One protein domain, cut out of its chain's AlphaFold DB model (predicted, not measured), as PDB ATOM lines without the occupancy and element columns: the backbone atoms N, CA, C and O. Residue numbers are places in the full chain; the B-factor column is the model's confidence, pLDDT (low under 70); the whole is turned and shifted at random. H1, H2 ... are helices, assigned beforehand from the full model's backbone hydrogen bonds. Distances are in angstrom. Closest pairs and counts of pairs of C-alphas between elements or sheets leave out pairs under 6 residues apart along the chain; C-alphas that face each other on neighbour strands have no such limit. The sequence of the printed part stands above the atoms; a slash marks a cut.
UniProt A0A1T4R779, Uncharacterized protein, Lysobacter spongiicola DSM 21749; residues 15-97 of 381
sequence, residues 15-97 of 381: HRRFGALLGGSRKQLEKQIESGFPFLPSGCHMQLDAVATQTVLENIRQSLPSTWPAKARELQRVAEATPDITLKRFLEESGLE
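Overview. This is residues 15 to 97 of the 381 residues of an uncharacterized protein of Lysobacter spongiicola DSM 21749 (UniProt A0A1T4R779). The longest helix, H4, is crossed by the short H5 to make one end of the domain, while H2 and H3 fold into a helical hairpin at the other end, with H1 packed on H2 at a wide angle. The two ends join where H5, near Glu 93, meets H2, near Arg 26, and the wide loop of residues 35 to 49 closes the hairpin far from H4. The printed part has 83 residues with five named helices, H1 to H5 in order along the chain, and no named strand; its class is all helix. It is compact, with a radius of gyration of the C-alphas of 13.5 A, and its C-alphas span 34 by 27 by 18 A.

Along the chain. H4 is residues 68 to 81, 20.4 A from C-alpha 68 at (-9.027, 22.607, 35.628) to C-alpha 81. H5 is residues 87 to 94, 10.4 A long, and ends with C-alpha 94 at (-20.455, 17.613, 31.029). H3 is residues 50 to 62, 18.0 A long, and H2 is residues 26 to 34, 12.2 A long. H1 is residues 15 to 22, 9.9 A long, and begins with C-alpha 15 at (-18.992, 13.165, 22.092).

Arrangement. H4 touches H5 with residues 74 to 78 alone, at 84 degrees, about perpendicular; the closest C-alphas, of Leu 75 and Phe 90, are 6.9 A apart. H5 touches H2 at a steep tilt of 47 degrees, the same way, with the C-alphas of Arg 26 and Glu 93 closest at 5.9 A. H2 is the hub, touching H1, H3 and H5. H2 and H3 form a hairpin, touching at a shallow tilt of 15 degrees, opposite ways; their closest C-alphas, of Glu 30 and Leu 57, are 6.5 A apart. H1 touches H2 at 72 degrees, only just about perpendicular, with the C-alphas of His 15 and Arg 26 closest at 6.1 A. H1 and H3 are close but not clearly touching, with 1 pair of C-alphas within 8 A, those of His 15 and Ile 60 at 5.7 A. H4 is apart from H1, H2 and H3. Every O i to N i+4 pair is within hydrogen-bond range in H1, H2, H3 and H5, and 9 of 10 are in H4.

Size, cuts and confidence. The two C-alphas farthest apart, those of Gly 43 and Trp 68, are 40.6 A apart. The printed part has no cut. The link from H2 to H3 is long, 15 residues, and the links H1 to H2, H3 to H4 and H4 to H5 are tight. The mean pLDDT of the printed part is 79.3; it is under 70 in residues 15 to 16, 19 to 28, 38 to 43 and 61 to 64.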
ATOM      1  N   HIS A  15     -17.870  12.376  21.568       68.75
ATOM      2  CA  HIS A  15     -18.992  13.165  22.092       68.75
ATOM      3  C   HIS A  15     -19.210  14.476  21.316       68.75
ATOM      4  O   HIS A  15     -20.349  14.873  21.119       68.75
ATOM      5  N   ARG A  16     -18.149  15.129  20.813       64.38
ATOM      6  CA  ARG A  16     -18.281  16.370  20.030       64.38
ATOM      7  C   ARG A  16     -18.911  16.121  18.671       64.38
ATOM      8  O   ARG A  16     -19.734  16.905  18.215       64.38
ATOM      9  N   ARG A  17     -18.516  15.030  18.015       71.50
ATOM     10  CA  ARG A  17     -19.006  14.691  16.678       71.50
ATOM     11  C   ARG A  17     -20.447  14.199  16.723       71.50
ATOM     12  O   ARG A  17     -21.265  14.669  15.941       71.50
ATOM     13  N   PHE A  18     -20.759  13.298  17.653       72.00
ATOM     14  CA  PHE A  18     -22.128  12.826  17.849       72.00
ATOM     15  C   PHE A  18     -23.026  13.933  18.408       72.00
ATOM     16  O   PHE A  18     -24.134  14.093  17.914       72.00
ATOM     17  N   GLY A  19     -22.537  14.767  19.330       63.84
ATOM     18  CA  GLY A  19     -23.278  15.923  19.839       63.84
ATOM     19  C   GLY A  19     -23.610  16.959  18.767       63.84
ATOM     20  O   GLY A  19     -24.712  17.492  18.762       63.84
ATOM     21  N   ALA A  20     -22.723  17.195  17.794       62.78
ATOM     22  CA  ALA A  20     -23.022  18.074  16.659       62.78
ATOM     23  C   ALA A  20     -24.098  17.511  15.707       62.78
ATOM     24  O   ALA A  20     -24.741  18.278  14.997       62.78
ATOM     25  N   LEU A  21     -24.281  16.185  15.671       66.12
ATOM     26  CA  LEU A  21     -25.249  15.508  14.798       66.12
ATOM     27  C   LEU A  21     -26.597  15.251  15.483       66.12
ATOM     28  O   LEU A  21     -27.637  15.338  14.835       66.12
ATOM     29  N   LEU A  22     -26.569  14.896  16.766       69.19
ATOM     30  CA  LEU A  22     -27.719  14.405  17.531       69.19
ATOM     31  C   LEU A  22     -28.205  15.410  18.581       69.19
ATOM     32  O   LEU A  22     -29.320  15.283  19.082       69.19
ATOM     33  N   GLY A  23     -27.386  16.413  18.906       55.25
ATOM     34  CA  GLY A  23     -27.612  17.291  20.048       55.25
ATOM     35  C   GLY A  23     -27.500  16.555  21.388       55.25
ATOM     36  O   GLY A  23     -27.176  15.368  21.453       55.25
ATOM     37  N   GLY A  24     -27.792  17.280  22.464       57.75
ATOM     38  CA  GLY A  24     -27.855  16.733  23.818       57.75
ATOM     39  C   GLY A  24     -26.518  16.659  24.557       57.75
ATOM     40  O   GLY A  24     -25.434  16.803  23.981       57.75
ATOM     41  N   SER A  25     -26.625  16.442  25.865       59.03
ATOM     42  CA  SER A  25     -25.488  16.315  26.770       59.03
ATOM     43  C   SER A  25     -24.640  15.088  26.490       59.03
ATOM     44  O   SER A  25     -25.090  14.119  25.874       59.03
ATOM     45  N   ARG A  26     -23.422  15.047  27.040       65.75
ATOM     46  CA  ARG A  26     -22.586  13.842  26.965       65.75
ATOM     47  C   ARG A  26     -23.294  12.609  27.539       65.75
ATOM     48  O   ARG A  26     -23.236  11.545  26.932       65.75
ATOM     49  N   LYS A  27     -23.992  12.759  28.669       63.50
ATOM     50  CA  LYS A  27     -24.749  11.678  29.324       63.50
ATOM     51  C   LYS A  27     -25.952  11.233  28.488       63.50
ATOM     52  O   LYS A  27     -26.264  10.045  28.427       63.50
ATOM     53  N   GLN A  28     -26.620  12.173  27.821       66.19
ATOM     54  CA  GLN A  28     -27.692  11.866  26.874       66.19
ATOM     55  C   GLN A  28     -27.150  11.143  25.641       66.19
ATOM     56  O   GLN A  28     -27.764  10.176  25.205       66.19
ATOM     57  N   LEU A  29     -25.985  11.544  25.125       73.75
ATOM     58  CA  LEU A  29     -25.306  10.855  24.028       73.75
ATOM     59  C   LEU A  29     -24.876   9.443  24.424       73.75
ATOM     60  O   LEU A  29     -25.093   8.521  23.649       73.75
ATOM     61  N   GLU A  30     -24.325   9.252  25.624       74.56
ATOM     62  CA  GLU A  30     -23.979   7.925  26.143       74.56
ATOM     63  C   GLU A  30     -25.216   7.021  26.178       74.56
ATOM     64  O   GLU A  30     -25.217   5.959  25.558       74.56
ATOM     65  N   LYS A  31     -26.317   7.495  26.778       73.50
ATOM     66  CA  LYS A  31     -27.595   6.768  26.798       73.50
ATOM     67  C   LYS A  31     -28.149   6.504  25.401       73.50
ATOM     68  O   LYS A  31     -28.656   5.413  25.153       73.50
ATOM     69  N   GLN A  32     -28.092   7.475  24.491       73.25
ATOM     70  CA  GLN A  32     -28.554   7.297  23.113       73.25
ATOM     71  C   GLN A  32     -27.718   6.242  22.384       73.25
ATOM     72  O   GLN A  32     -28.287   5.413  21.689       73.25
ATOM     73  N   ILE A  33     -26.397   6.226  22.571       84.25
ATOM     74  CA  ILE A  33     -25.504   5.238  21.953       84.25
ATOM     75  C   ILE A  33     -25.751   3.843  22.547       84.25
ATOM     76  O   ILE A  33     -25.887   2.885  21.790       84.25
ATOM     77  N   GLU A  34     -25.890   3.725  23.871       79.88
ATOM     78  CA  GLU A  34     -26.209   2.456  24.549       79.88
ATOM     79  C   GLU A  34     -27.569   1.881  24.129       79.88
ATOM     80  O   GLU A  34     -27.726   0.666  24.027       79.88
ATOM     81  N   SER A  35     -28.548   2.745  23.855       78.56
ATOM     82  CA  SER A  35     -29.897   2.352  23.425       78.56
ATOM     83  C   SER A  35     -30.075   2.261  21.904       78.56
ATOM     84  O   SER A  35     -31.188   2.023  21.438       78.56
ATOM     85  N   GLY A  36     -29.003   2.419  21.120       81.12
ATOM     86  CA  GLY A  36     -29.045   2.262  19.663       81.12
ATOM     87  C   GLY A  36     -29.733   3.409  18.911       81.12
ATOM     88  O   GLY A  36     -30.407   3.170  17.916       81.12
ATOM     89  N   PHE A  37     -29.553   4.646  19.373       79.44
ATOM     90  CA  PHE A  37     -30.069   5.894  18.789       79.44
ATOM     91  C   PHE A  37     -31.603   5.948  18.649       79.44
ATOM     92  O   PHE A  37     -32.124   6.140  17.549       79.44
ATOM     93  N   PRO A  38     -32.364   5.838  19.753       69.38
ATOM     94  CA  PRO A  38     -33.830   5.791  19.706       69.38
ATOM     95  C   PRO A  38     -34.489   7.096  19.227       69.38
ATOM     96  O   PRO A  38     -35.648   7.081  18.819       69.38
ATOM     97  N   PHE A  39     -33.773   8.224  19.274       66.88
ATOM     98  CA  PHE A  39     -34.306   9.558  18.981       66.88
ATOM     99  C   PHE A  39     -33.538  10.233  17.837       66.88
ATOM    100  O   PHE A  39     -32.837  11.222  18.038       66.88
ATOM    101  N   LEU A  40     -33.666   9.690  16.625       68.94
ATOM    102  CA  LEU A  40     -33.102  10.283  15.407       68.94
ATOM    103  C   LEU A  40     -34.119  11.192  14.694       68.94
ATOM    104  O   LEU A  40     -35.321  10.912  14.734       68.94
ATOM    105  N   PRO A  41     -33.668  12.245  13.985       63.12
ATOM    106  CA  PRO A  41     -34.534  13.020  13.101       63.12
ATOM    107  C   PRO A  41     -35.236  12.134  12.062       63.12
ATOM    108  O   PRO A  41     -34.664  11.157  11.572       63.12
ATOM    109  N   SER A  42     -36.468  12.491  11.697       62.56
ATOM    110  CA  SER A  42     -37.273  11.729  10.737       62.56
ATOM    111  C   SER A  42     -36.527  11.504   9.417       62.56
ATOM    112  O   SER A  42     -36.110  12.457   8.762       62.56
ATOM    113  N   GLY A  43     -36.389  10.237   9.016       67.25
ATOM    114  CA  GLY A  43     -35.680   9.834   7.794       67.25
ATOM    115  C   GLY A  43     -34.195   9.499   7.981       67.25
ATOM    116  O   GLY A  43     -33.545   9.111   7.011       67.25
ATOM    117  N   CYS A  44     -33.657   9.595   9.201       70.25
ATOM    118  CA  CYS A  44     -32.291   9.183   9.526       70.25
ATOM    119  C   CYS A  44     -32.244   7.759  10.101       70.25
ATOM    120  O   CYS A  44     -33.115   7.349  10.864       70.25
ATOM    121  N   HIS A  45     -31.183   7.018   9.773       73.56
ATOM    122  CA  HIS A  45     -30.869   5.719  10.368       73.56
ATOM    123  C   HIS A  45     -29.386   5.690  10.741       73.56
ATOM    124  O   HIS A  45     -28.531   5.998   9.907       73.56
ATOM    125  N   MET A  46     -29.089   5.344  11.993       76.25
ATOM    126  CA  MET A  46     -27.733   5.259  12.521       76.25
ATOM    127  C   MET A  46     -27.571   3.934  13.255       76.25
ATOM    128  O   MET A  46     -28.424   3.552  14.048       76.25
ATOM    129  N   GLN A  47     -26.473   3.240  12.981       78.31
ATOM    130  CA  GLN A  47     -26.148   1.972  13.613       78.31
ATOM    131  C   GLN A  47     -24.639   1.919  13.828       78.31
ATOM    132  O   GLN A  47     -23.867   2.243  12.926       78.31
ATOM    133  N   LEU A  48     -24.231   1.525  15.030       81.62
ATOM    134  CA  LEU A  48     -22.853   1.178  15.349       81.62
ATOM    135  C   LEU A  48     -22.792  -0.335  15.560       81.62
ATOM    136  O   LEU A  48     -23.720  -0.923  16.118       81.62
ATOM    137  N   ASP A  49     -21.716  -0.978  15.113       85.62
ATOM    138  CA  ASP A  49     -21.448  -2.356  15.517       85.62
ATOM    139  C   ASP A  49     -21.028  -2.411  16.997       85.62
ATOM    140  O   ASP A  49     -20.737  -1.388  17.623       85.62
ATOM    141  N   ALA A  50     -21.004  -3.611  17.577       82.06
ATOM    142  CA  ALA A  50     -20.734  -3.792  19.003       82.06
ATOM    143  C   ALA A  50     -19.344  -3.273  19.425       82.06
ATOM    144  O   ALA A  50     -19.211  -2.662  20.485       82.06
ATOM    145  N   VAL A  51     -18.320  -3.461  18.585       83.31
ATOM    146  CA  VAL A  51     -16.942  -3.036  18.877       83.31
ATOM    147  C   VAL A  51     -16.814  -1.522  18.739       83.31
ATOM    148  O   VAL A  51     -16.219  -0.872  19.603       83.31
ATOM    149  N   ALA A  52     -17.413  -0.937  17.701       81.00
ATOM    150  CA  ALA A  52     -17.473   0.512  17.532       81.00
ATOM    151  C   ALA A  52     -18.249   1.182  18.672       81.00
ATOM    152  O   ALA A  52     -17.790   2.186  19.208       81.00
ATOM    153  N   THR A  53     -19.374   0.600  19.097       82.56
ATOM    154  CA  THR A  53     -20.171   1.077  20.237       82.56
ATOM    155  C   THR A  53     -19.324   1.123  21.499       82.56
ATOM    156  O   THR A  53     -19.222   2.168  22.136       82.56
ATOM    157  N   GLN A  54     -18.645   0.021  21.821       81.56
ATOM    158  CA  GLN A  54     -17.785  -0.050  22.997       81.56
ATOM    159  C   GLN A  54     -16.630   0.957  22.920       81.56
ATOM    160  O   GLN A  54     -16.387   1.677  23.881       81.56
ATOM    161  N   THR A  55     -15.974   1.070  21.762       80.94
ATOM    162  CA  THR A  55     -14.858   2.005  21.541       80.94
ATOM    163  C   THR A  55     -15.299   3.463  21.685       80.94
ATOM    164  O   THR A  55     -14.604   4.277  22.294       80.94
ATOM    165  N   VAL A  56     -16.463   3.806  21.133       78.62
ATOM    166  CA  VAL A  56     -17.042   5.148  21.213       78.62
ATOM    167  C   VAL A  56     -17.445   5.463  22.648       78.62
ATOM    168  O   VAL A  56     -17.074   6.524  23.141       78.62
ATOM    169  N   LEU A  57     -18.140   4.556  23.339       77.31
ATOM    170  CA  LEU A  57     -18.516   4.736  24.744       77.31
ATOM    171  C   LEU A  57     -17.281   4.888  25.631       77.31
ATOM    172  O   LEU A  57     -17.211   5.800  26.451       77.31
ATOM    173  N   GLU A  58     -16.267   4.053  25.427       76.00
ATOM    174  CA  GLU A  58     -15.021   4.116  26.178       76.00
ATOM    175  C   GLU A  58     -14.266   5.420  25.916       76.00
ATOM    176  O   GLU A  58     -13.802   6.059  26.857       76.00
ATOM    177  N   ASN A  59     -14.215   5.896  24.672       79.12
ATOM    178  CA  ASN A  59     -13.657   7.210  24.372       79.12
ATOM    179  C   ASN A  59     -14.477   8.344  24.998       79.12
ATOM    180  O   ASN A  59     -13.889   9.265  25.561       79.12
ATOM    181  N   ILE A  60     -15.810   8.296  24.928       73.25
ATOM    182  CA  ILE A  60     -16.699   9.302  25.527       73.25
ATOM    183  C   ILE A  60     -16.454   9.382  27.037       73.25
ATOM    184  O   ILE A  60     -16.290  10.496  27.541       73.25
ATOM    185  N   ARG A  61     -16.323   8.234  27.712       67.38
ATOM    186  CA  ARG A  61     -15.968   8.118  29.136       67.38
ATOM    187  C   ARG A  61     -14.551   8.622  29.429       67.38
ATOM    188  O   ARG A  61     -14.346   9.374  30.372       67.38
ATOM    189  N   GLN A  62     -13.569   8.272  28.596       67.31
ATOM    190  CA  GLN A  62     -12.162   8.666  28.775       67.31
ATOM    191  C   GLN A  62     -11.864  10.127  28.402       67.31
ATOM    192  O   GLN A  62     -10.790  10.633  28.719       67.31
ATOM    193  N   SER A  63     -12.785  10.817  27.725       67.31
ATOM    194  CA  SER A  63     -12.585  12.190  27.250       67.31
ATOM    195  C   SER A  63     -13.140  13.261  28.199       67.31
ATOM    196  O   SER A  63     -13.305  14.413  27.782       67.31
ATOM    197  N   LEU A  64     -13.466  12.910  29.449       69.94
ATOM    198  CA  LEU A  64     -13.871  13.889  30.458       69.94
ATOM    199  C   LEU A  64     -12.758  14.929  30.679       69.94
ATOM    200  O   LEU A  64     -11.571  14.580  30.672       69.94
ATOM    201  N   PRO A  65     -13.107  16.216  30.854       76.88
ATOM    202  CA  PRO A  65     -12.115  17.239  31.133       76.88
ATOM    203  C   PRO A  65     -11.456  16.964  32.491       76.88
ATOM    204  O   PRO A  65     -12.023  17.212  33.549       76.88
ATOM    205  N   SER A  66     -10.227  16.453  32.455       79.69
ATOM    206  CA  SER A  66      -9.492  16.039  33.655       79.69
ATOM    207  C   SER A  66      -8.724  17.180  34.326       79.69
ATOM    208  O   SER A  66      -8.470  17.138  35.526       79.69
ATOM    209  N   THR A  67      -8.370  18.224  33.573       89.19
ATOM    210  CA  THR A  67      -7.637  19.389  34.089       89.19
ATOM    211  C   THR A  67      -8.571  20.565  34.341       89.19
ATOM    212  O   THR A  67      -9.555  20.746  33.625       89.19
ATOM    213  N   TRP A  68      -8.237  21.412  35.316       93.69
ATOM    214  CA  TRP A  68      -9.027  22.607  35.628       93.69
ATOM    215  C   TRP A  68      -9.281  23.517  34.408       93.69
ATOM    216  O   TRP A  68     -10.438  23.843  34.149       93.69
ATOM    217  N   PRO A  69      -8.282  23.831  33.551       95.44
ATOM    218  CA  PRO A  69      -8.533  24.614  32.338       95.44
ATOM    219  C   PRO A  69      -9.451  23.909  31.331       95.44
ATOM    220  O   PRO A  69     -10.151  24.568  30.567       95.44
ATOM    221  N   ALA A  70      -9.440  22.571  31.284       91.81
ATOM    222  CA  ALA A  70     -10.367  21.822  30.442       91.81
ATOM    223  C   ALA A  70     -11.798  21.887  30.991       91.81
ATOM    224  O   ALA A  70     -12.720  22.065  30.201       91.81
ATOM    225  N   LYS A  71     -11.971  21.807  32.318       94.56
ATOM    226  CA  LYS A  71     -13.271  21.965  32.987       94.56
ATOM    227  C   LYS A  71     -13.834  23.368  32.754       94.56
ATOM    228  O   LYS A  71     -14.990  23.493  32.379       94.56
ATOM    229  N   ALA A  72     -13.002  24.403  32.878       96.88
ATOM    230  CA  ALA A  72     -13.391  25.796  32.644       96.88
ATOM    231  C   ALA A  72     -13.848  26.053  31.197       96.88
ATOM    232  O   ALA A  72     -14.892  26.659  30.975       96.88
ATOM    233  N   ARG A  73     -13.115  25.531  30.201       94.38
ATOM    234  CA  ARG A  73     -13.531  25.609  28.788       94.38
ATOM    235  C   ARG A  73     -14.831  24.859  28.516       94.38
ATOM    236  O   ARG A  73     -15.631  25.303  27.701       94.38
ATOM    237  N   GLU A  74     -15.022  23.710  29.163       92.12
ATOM    238  CA  GLU A  74     -16.269  22.959  29.034       92.12
ATOM    239  C   GLU A  74     -17.439  23.722  29.654       92.12
ATOM    240  O   GLU A  74     -18.495  23.807  29.032       92.12
ATOM    241  N   LEU A  75     -17.243  24.350  30.819       95.75
ATOM    242  CA  LEU A  75     -18.253  25.222  31.407       95.75
ATOM    243  C   LEU A  75     -18.613  26.371  30.467       95.75
ATOM    244  O   LEU A  75     -19.796  26.582  30.220       95.75
ATOM    245  N   GLN A  76     -17.618  27.082  29.931       95.06
ATOM    246  CA  GLN A  76     -17.845  28.188  29.001       95.06
ATOM    247  C   GLN A  76     -18.737  27.747  27.830       95.06
ATOM    248  O   GLN A  76     -19.756  28.372  27.549       95.06
ATOM    249  N   ARG A  77     -18.409  26.605  27.210       91.19
ATOM    250  CA  ARG A  77     -19.184  26.016  26.109       91.19
ATOM    251  C   ARG A  77     -20.630  25.705  26.509       91.19
ATOM    252  O   ARG A  77     -21.548  25.945  25.729       91.19
ATOM    253  N   VAL A  78     -20.842  25.120  27.687       90.38
ATOM    254  CA  VAL A  78     -22.186  24.758  28.172       90.38
ATOM    255  C   VAL A  78     -23.001  26.010  28.513       90.38
ATOM    256  O   VAL A  78     -24.188  26.070  28.187       90.38
ATOM    257  N   ALA A  79     -22.370  27.020  29.115       93.31
ATOM    258  CA  ALA A  79     -22.998  28.286  29.479       93.31
ATOM    259  C   ALA A  79     -23.410  29.117  28.250       93.31
ATOM    260  O   ALA A  79     -24.473  29.729  28.258       93.31
ATOM    261  N   GLU A  80     -22.642  29.081  27.154       90.62
ATOM    262  CA  GLU A  80     -23.027  29.718  25.882       90.62
ATOM    263  C   GLU A  80     -24.336  29.150  25.306       90.62
ATOM    264  O   GLU A  80     -25.125  29.880  24.705       90.62
ATOM    265  N   ALA A  81     -24.593  27.854  25.510       87.00
ATOM    266  CA  ALA A  81     -25.828  27.196  25.082       87.00
ATOM    267  C   ALA A  81     -26.970  27.318  26.109       87.00
ATOM    268  O   ALA A  81     -28.121  27.017  25.786       87.00
ATOM    269  N   THR A  82     -26.664  27.738  27.341       84.56
ATOM    270  CA  THR A  82     -27.575  27.682  28.488       84.56
ATOM    271  C   THR A  82     -27.447  28.945  29.351       84.56
ATOM    272  O   THR A  82     -26.602  28.982  30.247       84.56
ATOM    273  N   PRO A  83     -28.332  29.943  29.166       76.81
ATOM    274  CA  PRO A  83     -28.257  31.224  29.879       76.81
ATOM    275  C   PRO A  83     -28.310  31.116  31.413       76.81
ATOM    276  O   PRO A  83     -27.651  31.888  32.098       76.81
ATOM    277  N   ASP A  84     -29.035  30.125  31.946       86.81
ATOM    278  CA  ASP A  84     -29.196  29.894  33.389       86.81
ATOM    279  C   ASP A  84     -28.446  28.628  33.826       86.81
ATOM    280  O   ASP A  84     -29.046  27.612  34.199       86.81
ATOM    281  N   ILE A  85     -27.122  28.624  33.679       95.19
ATOM    282  CA  ILE A  85     -26.313  27.467  34.060       95.19
ATOM    283  C   ILE A  85     -26.306  27.280  35.586       95.19
ATOM    284  O   ILE A  85     -26.020  28.201  36.350       95.19
ATOM    285  N   THR A  86     -26.608  26.063  36.037       97.00
ATOM    286  CA  THR A  86     -26.501  25.645  37.442       97.00
ATOM    287  C   THR A  86     -25.477  24.526  37.572       97.00
ATOM    288  O   THR A  86     -25.176  23.848  36.586       97.00
ATOM    289  N   LEU A  87     -24.977  24.287  38.788       97.94
ATOM    290  CA  LEU A  87     -24.079  23.171  39.081       97.94
ATOM    291  C   LEU A  87     -24.672  21.844  38.591       97.94
ATOM    292  O   LEU A  87     -24.018  21.116  37.851       97.94
ATOM    293  N   LYS A  88     -25.936  21.564  38.933       95.62
ATOM    294  CA  LYS A  88     -26.639  20.346  38.508       95.62
ATOM    295  C   LYS A  88     -26.655  20.192  36.991       95.62
ATOM    296  O   LYS A  88     -26.227  19.165  36.472       95.62
ATOM    297  N   ARG A  89     -27.081  21.238  36.281       93.38
ATOM    298  CA  ARG A  89     -27.151  21.217  34.820       93.38
ATOM    299  C   ARG A  89     -25.766  21.051  34.199       93.38
ATOM    300  O   ARG A  89     -25.609  20.291  33.255       93.38
ATOM    301  N   PHE A  90     -24.738  21.696  34.748       95.12
ATOM    302  CA  PHE A  90     -23.371  21.511  34.269       95.12
ATOM    303  C   PHE A  90     -22.872  20.070  34.447       95.12
ATOM    304  O   PHE A  90     -22.254  19.529  33.528       95.12
ATOM    305  N   LEU A  91     -23.151  19.424  35.583       90.81
ATOM    306  CA  LEU A  91     -22.797  18.016  35.810       90.81
ATOM    307  C   LEU A  91     -23.524  17.091  34.818       90.81
ATOM    308  O   LEU A  91     -22.900  16.225  34.206       90.81
ATOM    309  N   GLU A  92     -24.820  17.316  34.583       86.75
ATOM    310  CA  GLU A  92     -25.616  16.570  33.594       86.75
ATOM    311  C   GLU A  92     -25.098  16.741  32.158       86.75
ATOM    312  O   GLU A  92     -25.068  15.773  31.388       86.75
ATOM    313  N   GLU A  93     -24.682  17.961  31.807       84.62
ATOM    314  CA  GLU A  93     -24.194  18.319  30.476       84.62
ATOM    315  C   GLU A  93     -22.784  17.776  30.196       84.62
ATOM    316  O   GLU A  93     -22.530  17.164  29.150       84.62
ATOM    317  N   SER A  94     -21.875  17.963  31.154       84.50
ATOM    318  CA  SER A  94     -20.455  17.613  31.029       84.50
ATOM    319  C   SER A  94     -20.159  16.132  31.283       84.50
ATOM    320  O   SER A  94     -19.185  15.604  30.732       84.50
ATOM    321  N   GLY A  95     -20.986  15.461  32.094       78.56
ATOM    322  CA  GLY A  95     -20.738  14.111  32.603       78.56
ATOM    323  C   GLY A  95     -19.662  14.043  33.693       78.56
ATOM    324  O   GLY A  95     -19.186  12.951  33.988       78.56
ATOM    325  N   LEU A  96     -19.241  15.187  34.244       83.50
ATOM    326  CA  LEU A  96     -18.372  15.230  35.420       83.50
ATOM    327  C   LEU A  96     -19.139  14.809  36.673       83.50
ATOM    328  O   LEU A  96     -20.345  15.037  36.781       83.50
ATOM    329  N   GLU A  97     -18.412  14.272  37.646       83.75
ATOM    330  CA  GLU A  97     -18.951  14.039  38.979       83.75
ATOM    331  C   GLU A  97     -18.815  15.289  39.854       83.75
ATOM    332  O   GLU A  97     -17.974  16.160  39.625       83.75
TER     333      GLU A  97